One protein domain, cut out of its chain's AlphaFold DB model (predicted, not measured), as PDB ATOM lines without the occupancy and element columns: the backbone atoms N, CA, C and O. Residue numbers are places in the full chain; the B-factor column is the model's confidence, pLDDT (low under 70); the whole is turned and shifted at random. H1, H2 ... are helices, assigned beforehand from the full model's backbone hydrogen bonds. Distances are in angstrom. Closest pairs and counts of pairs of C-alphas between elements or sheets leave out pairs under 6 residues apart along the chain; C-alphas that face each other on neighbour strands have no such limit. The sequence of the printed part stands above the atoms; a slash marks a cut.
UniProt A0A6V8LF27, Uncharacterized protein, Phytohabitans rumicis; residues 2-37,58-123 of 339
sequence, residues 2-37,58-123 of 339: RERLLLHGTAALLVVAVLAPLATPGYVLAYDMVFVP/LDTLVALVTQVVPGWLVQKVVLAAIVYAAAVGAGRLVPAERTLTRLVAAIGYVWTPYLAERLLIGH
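What this domain is: This is residues 2 to 37 and 58 to 123 of the 339 residues of an uncharacterized protein of Phytohabitans rumicis (UniProt A0A6V8LF27). Long helices H1 and H3, with shorter H4, make an elongated bundle, up and down, each running against the one before. H5 follows H4; H2 lies near where H3 begins. The printed part has 102 residues with five named helices, no named strand: all helix, only just compact, close to loose, radius of gyration of the C-alphas 15.1 A, spans 45 by 27 by 24 A.

Where its parts are: H1, residues 2 to 22, 29.9 A, begins at C-alpha 2 (18.884, 46.483, -67.349). H2 is residues 58 to 65; H3 71 to 93, 32.0 A; H4 99 to 110; H5 113 to 120, ending at C-alpha 120 (25.316, 34.346, -36.008).

How they stand to each other: H1 touches H3, closest C-alphas Ala 11 and Tyr 84, 5.2 A, at a steep tilt of 39 degrees, opposite ways. H1 touches H4, closest C-alphas Leu 7 and Leu 103, 6.2 A. H3 and H4 form a hairpin. H4 and H5 meet only through their link. In H2 to H5 every O i to N i+4 pair is within hydrogen-bond range, in H1 15 of 17.

The domain as a whole: Residues 38 to 57 are cut out; C-alphas 37 and 58 are 16.2 A apart. No printed residue is under 70 in pLDDT.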
ATOM      1  N   ARG A   2      19.483  45.869 -68.553       88.56
ATOM      2  CA  ARG A   2      18.884  46.483 -67.349       88.56
ATOM      3  C   ARG A   2      18.379  45.483 -66.299       88.56
ATOM      4  O   ARG A   2      18.707  45.615 -65.131       88.56
ATOM      5  N   GLU A   3      17.665  44.437 -66.708       85.94
ATOM      6  CA  GLU A   3      17.137  43.424 -65.775       85.94
ATOM      7  C   GLU A   3      18.229  42.628 -65.044       85.94
ATOM      8  O   GLU A   3      18.095  42.317 -63.864       85.94
ATOM      9  N   ARG A   4      19.342  42.326 -65.729       87.44
ATOM     10  CA  ARG A   4      20.490  41.654 -65.102       87.44
ATOM     11  C   ARG A   4      21.148  42.568 -64.072       87.44
ATOM     12  O   ARG A   4      21.492  42.100 -62.993       87.44
ATOM     13  N   LEU A   5      21.276  43.857 -64.392       93.31
ATOM     14  CA  LEU A   5      21.816  44.856 -63.471       93.31
ATOM     15  C   LEU A   5      20.943  45.002 -62.223       93.31
ATOM     16  O   LEU A   5      21.489  45.083 -61.133       93.31
ATOM     17  N   LEU A   6      19.613  44.955 -62.359       95.88
ATOM     18  CA  LEU A   6      18.706  45.006 -61.209       95.88
ATOM     19  C   LEU A   6      18.924  43.824 -60.260       95.88
ATOM     20  O   LEU A   6      19.078  44.041 -59.065       95.88
ATOM     21  N   LEU A   7      19.012  42.594 -60.774       95.88
ATOM     22  CA  LEU A   7      19.259  41.422 -59.926       95.88
ATOM     23  C   LEU A   7      20.608  41.510 -59.198       95.88
ATOM     24  O   LEU A   7      20.683  41.234 -58.003       95.88
ATOM     25  N   HIS A   8      21.666  41.903 -59.908       97.00
ATOM     26  CA  HIS A   8      22.993  42.063 -59.314       97.00
ATOM     27  C   HIS A   8      23.041  43.220 -58.307       97.00
ATOM     28  O   HIS A   8      23.646  43.073 -57.249       97.00
ATOM     29  N   GLY A   9      22.345  44.325 -58.585       97.44
ATOM     30  CA  GLY A   9      22.184  45.444 -57.662       97.44
ATOM     31  C   GLY A   9      21.426  45.050 -56.394       97.44
ATOM     32  O   GLY A   9      21.870  45.369 -55.298       97.44
ATOM     33  N   THR A  10      20.339  44.281 -56.513       97.44
ATOM     34  CA  THR A  10      19.613  43.738 -55.353       97.44
ATOM     35  C   THR A  10      20.483  42.781 -54.543       97.44
ATOM     36  O   THR A  10      20.496  42.870 -53.321       97.44
ATOM     37  N   ALA A  11      21.246  41.901 -55.194       97.69
ATOM     38  CA  ALA A  11      22.175  41.014 -54.497       97.69
ATOM     39  C   ALA A  11      23.256  41.800 -53.736       97.69
ATOM     40  O   ALA A  11      23.526  41.492 -52.581       97.69
ATOM     41  N   ALA A  12      23.829  42.845 -54.341       97.62
ATOM     42  CA  ALA A  12      24.788  43.723 -53.671       97.62
ATOM     43  C   ALA A  12      24.158  44.477 -52.486       97.62
ATOM     44  O   ALA A  12      24.760  44.549 -51.419       97.62
ATOM     45  N   LEU A  13      22.926  44.973 -52.636       97.81
ATOM     46  CA  LEU A  13      22.191  45.614 -51.544       97.81
ATOM     47  C   LEU A  13      21.947  44.646 -50.380       97.81
ATOM     48  O   LEU A  13      22.115  45.032 -49.231       97.81
ATOM     49  N   LEU A  14      21.596  43.388 -50.666       97.56
ATOM     50  CA  LEU A  14      21.424  42.351 -49.647       97.56
ATOM     51  C   LEU A  14      22.738  42.031 -48.927       97.56
ATOM     52  O   LEU A  14      22.736  41.901 -47.708       97.56
ATOM     53  N   VAL A  15      23.859  41.955 -49.653       97.56
ATOM     54  CA  VAL A  15      25.195  41.801 -49.051       97.56
ATOM     55  C   VAL A  15      25.472  42.939 -48.074       97.56
ATOM     56  O   VAL A  15      25.841  42.678 -46.933       97.56
ATOM     57  N   VAL A  16      25.259  44.188 -48.498       96.81
ATOM     58  CA  VAL A  16      25.469  45.358 -47.638       96.81
ATOM     59  C   VAL A  16      24.523  45.323 -46.441       96.81
ATOM     60  O   VAL A  16      24.980  45.484 -45.323       96.81
ATOM     61  N   ALA A  17      23.234  45.052 -46.635       96.12
ATOM     62  CA  ALA A  17      22.261  45.028 -45.544       96.12
ATOM     63  C   ALA A  17      22.577  43.954 -44.488       96.12
ATOM     64  O   ALA A  17      22.461  44.219 -43.295       96.12
ATOM     65  N   VAL A  18      22.999  42.758 -44.915       94.69
ATOM     66  CA  VAL A  18      23.313  41.637 -44.012       94.69
ATOM     67  C   VAL A  18      24.677  41.815 -43.340       94.69
ATOM     68  O   VAL A  18      24.821  41.515 -42.159       94.69
ATOM     69  N   LEU A  19      25.685  42.297 -44.074       94.19
ATOM     70  CA  LEU A  19      27.068  42.374 -43.592       94.19
ATOM     71  C   LEU A  19      27.485  43.770 -43.111       94.19
ATOM     72  O   LEU A  19      28.605  43.913 -42.632       94.19
ATOM     73  N   ALA A  20      26.618  44.785 -43.181       92.00
ATOM     74  CA  ALA A  20      26.902  46.128 -42.664       92.00
ATOM     75  C   ALA A  20      27.358  46.132 -41.193       92.00
ATOM     76  O   ALA A  20      28.364  46.784 -40.910       92.00
ATOM     77  N   PRO A  21      26.736  45.372 -40.264       87.31
ATOM     78  CA  PRO A  21      27.218  45.289 -38.880       87.31
ATOM     79  C   PRO A  21      28.631  44.701 -38.769       87.31
ATOM     80  O   PRO A  21      29.341  44.936 -37.797       87.31
ATOM     81  N   LEU A  22      29.045  43.942 -39.783       86.19
ATOM     82  CA  LEU A  22      30.343  43.291 -39.882       86.19
ATOM     83  C   LEU A  22      31.327  44.103 -40.734       86.19
ATOM     84  O   LEU A  22      32.390  43.588 -41.063       86.19
ATOM     85  N   ALA A  23      31.014  45.338 -41.132       85.44
ATOM     86  CA  ALA A  23      31.887  46.131 -41.997       85.44
ATOM     87  C   ALA A  23      33.093  46.738 -41.259       85.44
ATOM     88  O   ALA A  23      34.009  47.251 -41.904       85.44
ATOM     89  N   THR A  24      33.120  46.674 -39.922       85.50
ATOM     90  CA  THR A  24      34.251  47.160 -39.131       85.50
ATOM     91  C   THR A  24      35.549  46.425 -39.508       85.50
ATOM     92  O   THR A  24      35.529  45.206 -39.753       85.50
ATOM     93  N   PRO A  25      36.686  47.146 -39.581       82.38
ATOM     94  CA  PRO A  25      37.982  46.530 -39.832       82.38
ATOM     95  C   PRO A  25      38.317  45.471 -38.778       82.38
ATOM     96  O   PRO A  25      38.067  45.668 -37.590       82.38
ATOM     97  N   GLY A  26      38.926  44.367 -39.215       86.25
ATOM     98  CA  GLY A  26      39.363  43.277 -38.342       86.25
ATOM     99  C   GLY A  26      38.535  41.995 -38.467       86.25
ATOM    100  O   GLY A  26      37.760  41.806 -39.411       86.25
ATOM    101  N   TYR A  27      38.761  41.089 -37.516       87.38
ATOM    102  CA  TYR A  27      38.138  39.766 -37.469       87.38
ATOM    103  C   TYR A  27      36.780  39.835 -36.791       87.38
ATOM    104  O   TYR A  27      36.620  40.494 -35.767       87.38
ATOM    105  N   VAL A  28      35.814  39.104 -37.340       88.19
ATOM    106  CA  VAL A  28      34.540  38.871 -36.655       88.19
ATOM    107  C   VAL A  28      34.610  37.474 -36.077       88.19
ATOM    108  O   VAL A  28      34.576  36.502 -36.822       88.19
ATOM    109  N   LEU A  29      34.744  37.373 -34.761       88.25
ATOM    110  CA  LEU A  29      34.803  36.089 -34.075       88.25
ATOM    111  C   LEU A  29      33.446  35.820 -33.438       88.25
ATOM    112  O   LEU A  29      33.011  36.571 -32.568       88.25
ATOM    113  N   ALA A  30      32.771  34.776 -33.903       86.75
ATOM    114  CA  ALA A  30      31.478  34.367 -33.369       86.75
ATOM    115  C   ALA A  30      31.368  32.842 -33.419       86.75
ATOM    116  O   ALA A  30      31.272  32.277 -34.506       86.75
ATOM    117  N   TYR A  31      31.394  32.195 -32.251       89.00
ATOM    118  CA  TYR A  31      31.328  30.734 -32.098       89.00
ATOM    119  C   TYR A  31      32.245  29.988 -33.088       89.00
ATOM    120  O   TYR A  31      33.462  30.061 -32.942       89.00
ATOM    121  N   ASP A  32      31.686  29.304 -34.097       87.25
ATOM    122  CA  ASP A  32      32.440  28.515 -35.084       87.25
ATOM    123  C   ASP A  32      33.074  29.370 -36.204       87.25
ATOM    124  O   ASP A  32      33.871  28.878 -37.004       87.25
ATOM    125  N   MET A  33      32.775  30.670 -36.271       89.75
ATOM    126  CA  MET A  33      33.423  31.604 -37.190       89.75
ATOM    127  C   MET A  33      34.731  32.118 -36.586       89.75
ATOM    128  O   MET A  33      34.823  33.252 -36.114       89.75
ATOM    129  N   VAL A  34      35.751  31.264 -36.614       87.69
ATOM    130  CA  VAL A  34      37.104  31.591 -36.157       87.69
ATOM    131  C   VAL A  34      38.021  31.743 -37.364       87.69
ATOM    132  O   VAL A  34      38.318  30.778 -38.060       87.69
ATOM    133  N   PHE A  35      38.482  32.969 -37.607       89.00
ATOM    134  CA  PHE A  35      39.518  33.273 -38.593       89.00
ATOM    135  C   PHE A  35      40.743  33.825 -37.874       89.00
ATOM    136  O   PHE A  35      40.626  34.628 -36.950       89.00
ATOM    137  N   VAL A  36      41.923  33.413 -38.326       90.19
ATOM    138  CA  VAL A  36      43.211  33.863 -37.789       90.19
ATOM    139  C   VAL A  36      44.038  34.512 -38.904       90.19
ATOM    140  O   VAL A  36      43.795  34.223 -40.078       90.19
ATOM    141  N   PRO A  37      45.017  35.383 -38.588       88.75
ATOM    142  CA  PRO A  37      45.778  36.099 -39.613       88.75
ATOM    143  C   PRO A  37      46.439  35.230 -40.668       88.75
ATOM    144  O   PRO A  37      46.353  35.549 -41.855       88.75
ATOM    145  N   LEU A  58      37.699  22.107 -45.966       89.31
ATOM    146  CA  LEU A  58      37.471  23.544 -45.728       89.31
ATOM    147  C   LEU A  58      38.673  24.261 -45.097       89.31
ATOM    148  O   LEU A  58      39.174  25.225 -45.674       89.31
ATOM    149  N   ASP A  59      39.164  23.776 -43.959       87.94
ATOM    150  CA  ASP A  59      40.241  24.434 -43.214       87.94
ATOM    151  C   ASP A  59      41.570  24.400 -43.968       87.94
ATOM    152  O   ASP A  59      42.338  25.360 -43.916       87.94
ATOM    153  N   THR A  60      41.829  23.333 -44.728       87.81
ATOM    154  CA  THR A  60      43.001  23.261 -45.609       87.81
ATOM    155  C   THR A  60      42.914  24.318 -46.709       87.81
ATOM    156  O   THR A  60      43.897  25.001 -46.987       87.81
ATOM    157  N   LEU A  61      41.735  24.511 -47.311       89.88
ATOM    158  CA  LEU A  61      41.543  25.548 -48.329       89.88
ATOM    159  C   LEU A  61      41.757  26.949 -47.748       89.88
ATOM    160  O   LEU A  61      42.444  27.764 -48.363       89.88
ATOM    161  N   VAL A  62      41.233  27.226 -46.550       90.44
ATOM    162  CA  VAL A  62      41.465  28.511 -45.870       90.44
ATOM    163  C   VAL A  62      42.945  28.678 -45.513       90.44
ATOM    164  O   VAL A  62      43.512  29.745 -45.754       90.44
ATOM    165  N   ALA A  63      43.616  27.633 -45.024       89.94
ATOM    166  CA  ALA A  63      45.049  27.659 -44.736       89.94
ATOM    167  C   ALA A  63      45.891  27.997 -45.971       89.94
ATOM    168  O   ALA A  63      46.811  28.806 -45.873       89.94
ATOM    169  N   LEU A  64      45.552  27.449 -47.141       91.44
ATOM    170  CA  LEU A  64      46.237  27.756 -48.399       91.44
ATOM    171  C   LEU A  64      46.004  29.203 -48.845       91.44
ATOM    172  O   LEU A  64      46.957  29.911 -49.171       91.44
ATOM    173  N   VAL A  65      44.754  29.672 -48.826       92.12
ATOM    174  CA  VAL A  65      44.424  31.048 -49.239       92.12
ATOM    175  C   VAL A  65      45.070  32.069 -48.299       92.12
ATOM    176  O   VAL A  65      45.570  33.103 -48.752       92.12
ATOM    177  N   THR A  66      45.128  31.762 -47.000       92.38
ATOM    178  CA  THR A  66      45.705  32.667 -45.999       92.38
ATOM    179  C   THR A  66      47.231  32.782 -46.036       92.38
ATOM    180  O   THR A  66      47.792  33.633 -45.346       92.38
ATOM    181  N   GLN A  67      47.913  32.005 -46.889       91.75
ATOM    182  CA  GLN A  67      49.335  32.225 -47.183       91.75
ATOM    183  C   GLN A  67      49.572  33.487 -48.018       91.75
ATOM    184  O   GLN A  67      50.639  34.090 -47.932       91.75
ATOM    185  N   VAL A  68      48.580  33.894 -48.816       92.81
ATOM    186  CA  VAL A  68      48.694  35.020 -49.759       92.81
ATOM    187  C   VAL A  68      47.813  36.195 -49.340       92.81
ATOM    188  O   VAL A  68      48.197  37.350 -49.506       92.81
ATOM    189  N   VAL A  69      46.634  35.914 -48.783       92.81
ATOM    190  CA  VAL A  69      45.620  36.918 -48.436       92.81
ATOM    191  C   VAL A  69      45.394  36.912 -46.924       92.81
ATOM    192  O   VAL A  69      45.235  35.844 -46.349       92.81
ATOM    193  N   PRO A  70      45.328  38.061 -46.233       92.25
ATOM    194  CA  PRO A  70      45.104  38.059 -44.790       92.25
ATOM    195  C   PRO A  70      43.734  37.463 -44.429       92.25
ATOM    196  O   PRO A  70      42.729  37.758 -45.082       92.25
ATOM    197  N   GLY A  71      43.674  36.669 -43.353       90.44
ATOM    198  CA  GLY A  71      42.465  35.932 -42.957       90.44
ATOM    199  C   GLY A  71      41.211  36.790 -42.767       90.44
ATOM    200  O   GLY A  71      40.121  36.362 -43.141       90.44
ATOM    201  N   TRP A  72      41.348  38.026 -42.271       91.88
ATOM    202  CA  TRP A  72      40.204  38.933 -42.115       91.88
ATOM    203  C   TRP A  72      39.565  39.276 -43.465       91.88
ATOM    204  O   TRP A  72      38.344  39.350 -43.565       91.88
ATOM    205  N   LEU A  73      40.365  39.446 -44.522       92.81
ATOM    206  CA  LEU A  73      39.859  39.758 -45.855       92.81
ATOM    207  C   LEU A  73      39.200  38.526 -46.476       92.81
ATOM    208  O   LEU A  73      38.108  38.639 -47.033       92.81
ATOM    209  N   VAL A  74      39.819  37.349 -46.316       93.94
ATOM    210  CA  VAL A  74      39.233  36.065 -46.738       93.94
ATOM    211  C   VAL A  74      37.849  35.888 -46.119       93.94
ATOM    212  O   VAL A  74      36.892  35.611 -46.839       93.94
ATOM    213  N   GLN A  75      37.721  36.142 -44.814       94.25
ATOM    214  CA  GLN A  75      36.450  36.080 -44.102       94.25
ATOM    215  C   GLN A  75      35.385  36.980 -44.747       94.25
ATOM    216  O   GLN A  75      34.318  36.492 -45.123       94.25
ATOM    217  N   LYS A  76      35.651  38.285 -44.912       94.00
ATOM    218  CA  LYS A  76      34.652  39.218 -45.471       94.00
ATOM    219  C   LYS A  76      34.263  38.846 -46.900       94.00
ATOM    220  O   LYS A  76      33.082  38.879 -47.239       94.00
ATOM    221  N   VAL A  77      35.244  38.482 -47.728       95.06
ATOM    222  CA  VAL A  77      35.018  38.113 -49.132       95.06
ATOM    223  C   VAL A  77      34.160  36.857 -49.227       95.06
ATOM    224  O   VAL A  77      33.207  36.841 -50.001       95.06
ATOM    225  N   VAL A  78      34.442  35.831 -48.422       95.62
ATOM    226  CA  VAL A  78      33.658  34.589 -48.415       95.62
ATOM    227  C   VAL A  78      32.224  34.846 -47.955       95.62
ATOM    228  O   VAL A  78      31.291  34.396 -48.618       95.62
ATOM    229  N   LEU A  79      32.019  35.616 -46.883       96.19
ATOM    230  CA  LEU A  79      30.673  35.960 -46.411       96.19
ATOM    231  C   LEU A  79      29.885  36.758 -47.461       96.19
ATOM    232  O   LEU A  79      28.719  36.457 -47.725       96.19
ATOM    233  N   ALA A  80      30.525  37.733 -48.110       97.38
ATOM    234  CA  ALA A  80      29.907  38.497 -49.189       97.38
ATOM    235  C   ALA A  80      29.563  37.603 -50.387       97.38
ATOM    236  O   ALA A  80      28.461  37.691 -50.931       97.38
ATOM    237  N   ALA A  81      30.473  36.701 -50.768       97.56
ATOM    238  CA  ALA A  81      30.268  35.758 -51.861       97.56
ATOM    239  C   ALA A  81      29.108  34.795 -51.580       97.56
ATOM    240  O   ALA A  81      28.304  34.562 -52.477       97.56
ATOM    241  N   ILE A  82      28.978  34.291 -50.348       97.81
ATOM    242  CA  ILE A  82      27.860  33.442 -49.909       97.81
ATOM    243  C   ILE A  82      26.526  34.158 -50.139       97.81
ATOM    244  O   ILE A  82      25.670  33.648 -50.864       97.81
ATOM    245  N   VAL A  83      26.356  35.352 -49.563       98.12
ATOM    246  CA  VAL A  83      25.089  36.101 -49.645       98.12
ATOM    247  C   VAL A  83      24.775  36.472 -51.094       98.12
ATOM    248  O   VAL A  83      23.651  36.291 -51.570       98.12
ATOM    249  N   TYR A  84      25.784  36.929 -51.837       98.44
ATOM    250  CA  TYR A  84      25.633  37.315 -53.233       98.44
ATOM    251  C   TYR A  84      25.272  36.129 -54.137       98.44
ATOM    252  O   TYR A  84      24.331  36.211 -54.930       98.44
ATOM    253  N   ALA A  85      26.001  35.015 -54.025       98.06
ATOM    254  CA  ALA A  85      25.770  33.822 -54.832       98.06
ATOM    255  C   ALA A  85      24.416  33.180 -54.509       98.06
ATOM    256  O   ALA A  85      23.735  32.742 -55.436       98.06
ATOM    257  N   ALA A  86      23.993  33.194 -53.241       97.94
ATOM    258  CA  ALA A  86      22.666  32.758 -52.826       97.94
ATOM    259  C   ALA A  86      21.563  33.605 -53.492       97.94
ATOM    260  O   ALA A  86      20.676  33.056 -54.149       97.94
ATOM    261  N   ALA A  87      21.658  34.939 -53.412       98.06
ATOM    262  CA  ALA A  87      20.688  35.861 -54.012       98.06
ATOM    263  C   ALA A  87      20.596  35.705 -55.539       98.06
ATOM    264  O   ALA A  87      19.514  35.520 -56.104       98.06
ATOM    265  N   VAL A  88      21.742  35.764 -56.226       97.75
ATOM    266  CA  VAL A  88      21.800  35.671 -57.690       97.75
ATOM    267  C   VAL A  88      21.363  34.286 -58.161       97.75
ATOM    268  O   VAL A  88      20.620  34.185 -59.138       97.75
ATOM    269  N   GLY A  89      21.800  33.230 -57.474       96.81
ATOM    270  CA  GLY A  89      21.436  31.853 -57.783       96.81
ATOM    271  C   GLY A  89      19.928  31.639 -57.687       96.81
ATOM    272  O   GLY A  89      19.314  31.186 -58.653       96.81
ATOM    273  N   ALA A  90      19.312  32.041 -56.573       96.56
ATOM    274  CA  ALA A  90      17.870  31.923 -56.374       96.56
ATOM    275  C   ALA A  90      17.073  32.739 -57.405       96.56
ATOM    276  O   ALA A  90      16.147  32.219 -58.030       96.56
ATOM    277  N   GLY A  91      17.473  33.989 -57.657       95.31
ATOM    278  CA  GLY A  91      16.811  34.839 -58.648       95.31
ATOM    279  C   GLY A  91      16.921  34.316 -60.086       95.31
ATOM    280  O   GLY A  91      16.005  34.516 -60.881       95.31
ATOM    281  N   ARG A  92      18.017  33.628 -60.438       93.12
ATOM    282  CA  ARG A  92      18.203  33.007 -61.764       93.12
ATOM    283  C   ARG A  92      17.499  31.663 -61.905       93.12
ATOM    284  O   ARG A  92      17.100  31.320 -63.015       93.12
ATOM    285  N   LEU A  93      17.357  30.915 -60.815       91.94
ATOM    286  CA  LEU A  93      16.737  29.592 -60.831       91.94
ATOM    287  C   LEU A  93      15.246  29.661 -61.188       91.94
ATOM    288  O   LEU A  93      14.725  28.771 -61.866       91.94
ATOM    289  N   VAL A  94      14.552  30.713 -60.744       88.69
ATOM    290  CA  VAL A  94      13.117  30.865 -60.989       88.69
ATOM    291  C   VAL A  94      12.858  31.181 -62.471       88.69
ATOM    292  O   VAL A  94      13.305  32.223 -62.960       88.69
ATOM    293  N   PRO A  95      12.087  30.343 -63.198       81.94
ATOM    294  CA  PRO A  95      11.778  30.547 -64.612       81.94
ATOM    295  C   PRO A  95      10.672  31.602 -64.786       81.94
ATOM    296  O   PRO A  95       9.584  31.315 -65.277       81.94
ATOM    297  N   ALA A  96      10.929  32.827 -64.326       83.38
ATOM    298  CA  ALA A  96      10.003  33.947 -64.430       83.38
ATOM    299  C   ALA A  96      10.420  34.912 -65.544       83.38
ATOM    300  O   ALA A  96      11.593  35.279 -65.658       83.38
ATOM    301  N   GLU A  97       9.432  35.356 -66.320       83.88
ATOM    302  CA  GLU A  97       9.565  36.449 -67.292       83.88
ATOM    303  C   GLU A  97       9.673  37.806 -66.588       83.88
ATOM    304  O   GLU A  97      10.423  38.676 -67.008       83.88
ATOM    305  N   ARG A  98       8.951  37.979 -65.473       90.25
ATOM    306  CA  ARG A  98       8.935  39.236 -64.720       90.25
ATOM    307  C   ARG A  98      10.167  39.350 -63.827       90.25
ATOM    308  O   ARG A  98      10.367  38.526 -62.933       90.25
ATOM    309  N   THR A  99      10.920  40.438 -63.995       93.31
ATOM    310  CA  THR A  99      12.077  40.766 -63.145       93.31
ATOM    311  C   THR A  99      11.714  40.792 -61.657       93.31
ATOM    312  O   THR A  99      12.440  40.218 -60.853       93.31
ATOM    313  N   LEU A 100      10.555  41.352 -61.285       94.44
ATOM    314  CA  LEU A 100      10.108  41.421 -59.887       94.44
ATOM    315  C   LEU A 100      10.080  40.046 -59.201       94.44
ATOM    316  O   LEU A 100      10.536  39.917 -58.072       94.44
ATOM    317  N   THR A 101       9.608  39.004 -59.887       92.56
ATOM    318  CA  THR A 101       9.556  37.647 -59.325       92.56
ATOM    319  C   THR A 101      10.954  37.109 -59.017       92.56
ATOM    320  O   THR A 101      11.146  36.442 -58.003       92.56
ATOM    321  N   ARG A 102      11.949  37.437 -59.851       94.75
ATOM    322  CA  ARG A 102      13.351  37.067 -59.612       94.75
ATOM    323  C   ARG A 102      13.942  37.816 -58.420       94.75
ATOM    324  O   ARG A 102      14.696  37.224 -57.657       94.75
ATOM    325  N   LEU A 103      13.579  39.088 -58.241       96.88
ATOM    326  CA  LEU A 103      14.012  39.885 -57.087       96.88
ATOM    327  C   LEU A 103      13.400  39.360 -55.784       96.88
ATOM    328  O   LEU A 103      14.119  39.185 -54.808       96.88
ATOM    329  N   VAL A 104      12.102  39.037 -55.787       95.81
ATOM    330  CA  VAL A 104      11.421  38.424 -54.635       95.81
ATOM    331  C   VAL A 104      12.052  37.078 -54.283       95.81
ATOM    332  O   VAL A 104      12.266  36.807 -53.109       95.81
ATOM    333  N   ALA A 105      12.413  36.260 -55.275       95.56
ATOM    334  CA  ALA A 105      13.123  35.006 -55.035       95.56
ATOM    335  C   ALA A 105      14.522  35.226 -54.434       95.56
ATOM    336  O   ALA A 105      14.896  34.527 -53.499       95.56
ATOM    337  N   ALA A 106      15.280  36.208 -54.933       97.31
ATOM    338  CA  ALA A 106      16.596  36.553 -54.398       97.31
ATOM    339  C   ALA A 106      16.520  37.026 -52.935       97.31
ATOM    340  O   ALA A 106      17.257  36.527 -52.085       97.31
ATOM    341  N   ILE A 107      15.595  37.944 -52.639       97.56
ATOM    342  CA  ILE A 107      15.362  38.473 -51.289       97.56
ATOM    343  C   ILE A 107      14.846  37.370 -50.370       97.56
ATOM    344  O   ILE A 107      15.399  37.177 -49.298       97.56
ATOM    345  N   GLY A 108      13.830  36.615 -50.790       95.81
ATOM    346  CA  GLY A 108      13.219  35.567 -49.974       95.81
ATOM    347  C   GLY A 108      14.138  34.380 -49.692       95.81
ATOM    348  O   GLY A 108      13.907  33.668 -48.726       95.81
ATOM    349  N   TYR A 109      15.178  34.166 -50.505       97.19
ATOM    350  CA  TYR A 109      16.211  33.174 -50.215       97.19
ATOM    351  C   TYR A 109      17.205  33.712 -49.177       97.19
ATOM    352  O   TYR A 109      17.451  33.083 -48.157       97.19
ATOM    353  N   VAL A 110      17.727  34.927 -49.360       97.56
ATOM    354  CA  VAL A 110      18.710  35.484 -48.415       97.56
ATOM    355  C   VAL A 110      18.095  35.876 -47.070       97.56
ATOM    356  O   VAL A 110      18.688  35.634 -46.024       97.56
ATOM    357  N   TRP A 111      16.914  36.488 -47.083       95.38
ATOM    358  CA  TRP A 111      16.269  37.069 -45.909       95.38
ATOM    359  C   TRP A 111      15.467  36.019 -45.133       95.38
ATOM    360  O   TRP A 111      14.243  36.097 -45.014       95.38
ATOM    361  N   THR A 112      16.166  34.998 -44.640       95.06
ATOM    362  CA  THR A 112      15.576  33.865 -43.922       95.06
ATOM    363  C   THR A 112      16.164  33.712 -42.517       95.06
ATOM    364  O   THR A 112      17.351  33.985 -42.317       95.06
ATOM    365  N   PRO A 113      15.366  33.223 -41.545       94.31
ATOM    366  CA  PRO A 113      15.864  32.793 -40.237       94.31
ATOM    367  C   PRO A 113      17.042  31.826 -40.347       94.31
ATOM    368  O   PRO A 113      18.032  31.997 -39.644       94.31
ATOM    369  N   TYR A 114      16.996  30.898 -41.310       95.00
ATOM    370  CA  TYR A 114      18.092  29.965 -41.561       95.00
ATOM    371  C   TYR A 114      19.421  30.680 -41.798       95.00
ATOM    372  O   TYR A 114      20.412  30.382 -41.135       95.00
ATOM    373  N   LEU A 115      19.462  31.631 -42.737       96.06
ATOM    374  CA  LEU A 115      20.702  32.336 -43.052       96.06
ATOM    375  C   LEU A 115      21.184  33.163 -41.856       96.06
ATOM    376  O   LEU A 115      22.373  33.129 -41.545       96.06
ATOM    377  N   ALA A 116      20.270  33.855 -41.169       94.69
ATOM    378  CA  ALA A 116      20.593  34.677 -40.007       94.69
ATOM    379  C   ALA A 116      21.182  33.846 -38.856       94.69
ATOM    380  O   ALA A 116      22.288  34.124 -38.396       94.69
ATOM    381  N   GLU A 117      20.493  32.784 -38.439       94.94
ATOM    382  CA  GLU A 117      20.924  31.911 -37.344       94.94
ATOM    383  C   GLU A 117      22.268  31.244 -37.653       94.94
ATOM    384  O   GLU A 117      23.147  31.197 -36.793       94.94
ATOM    385  N   ARG A 118      22.471  30.766 -38.894       95.00
ATOM    386  CA  ARG A 118      23.743  30.142 -39.302       95.00
ATOM    387  C   ARG A 118      24.886  31.137 -39.421       95.00
ATOM    388  O   ARG A 118      26.027  30.748 -39.184       95.00
ATOM    389  N   LEU A 119      24.606  32.394 -39.753       94.00
ATOM    390  CA  LEU A 119      25.616  33.444 -39.762       94.00
ATOM    391  C   LEU A 119      26.031  33.827 -38.331       94.00
ATOM    392  O   LEU A 119      27.223  33.942 -38.069       94.00
ATOM    393  N   LEU A 120      25.072  33.951 -37.405       92.69
ATOM    394  CA  LEU A 120      25.316  34.346 -36.008       92.69
ATOM    395  C   LEU A 120      26.098  33.298 -35.206       92.69
ATOM    396  O   LEU A 120      27.003  33.643 -34.455       92.69
ATOM    397  N   ILE A 121      25.787  32.016 -35.397       94.00
ATOM    398  CA  ILE A 121      26.556  30.899 -34.818       94.00
ATOM    399  C   ILE A 121      27.876  30.638 -35.579       94.00
ATOM    400  O   ILE A 121      28.697  29.836 -35.153       94.00
ATOM    401  N   GLY A 122      28.077  31.260 -36.745       92.94
ATOM    402  CA  GLY A 122      29.310  31.117 -37.512       92.94
ATOM    403  C   GLY A 122      29.437  29.860 -38.382       92.94
ATOM    404  O   GLY A 122      30.536  29.526 -38.814       92.94
ATOM    405  N   HIS A 123      28.336  29.188 -38.731       93.31
ATOM    406  CA  HIS A 123      28.311  28.035 -39.648       93.31
ATOM    407  C   HIS A 123      28.447  28.447 -41.132       93.31
ATOM    408  O   HIS A 123      27.670  28.031 -41.996       93.31
TER     409      HIS A 123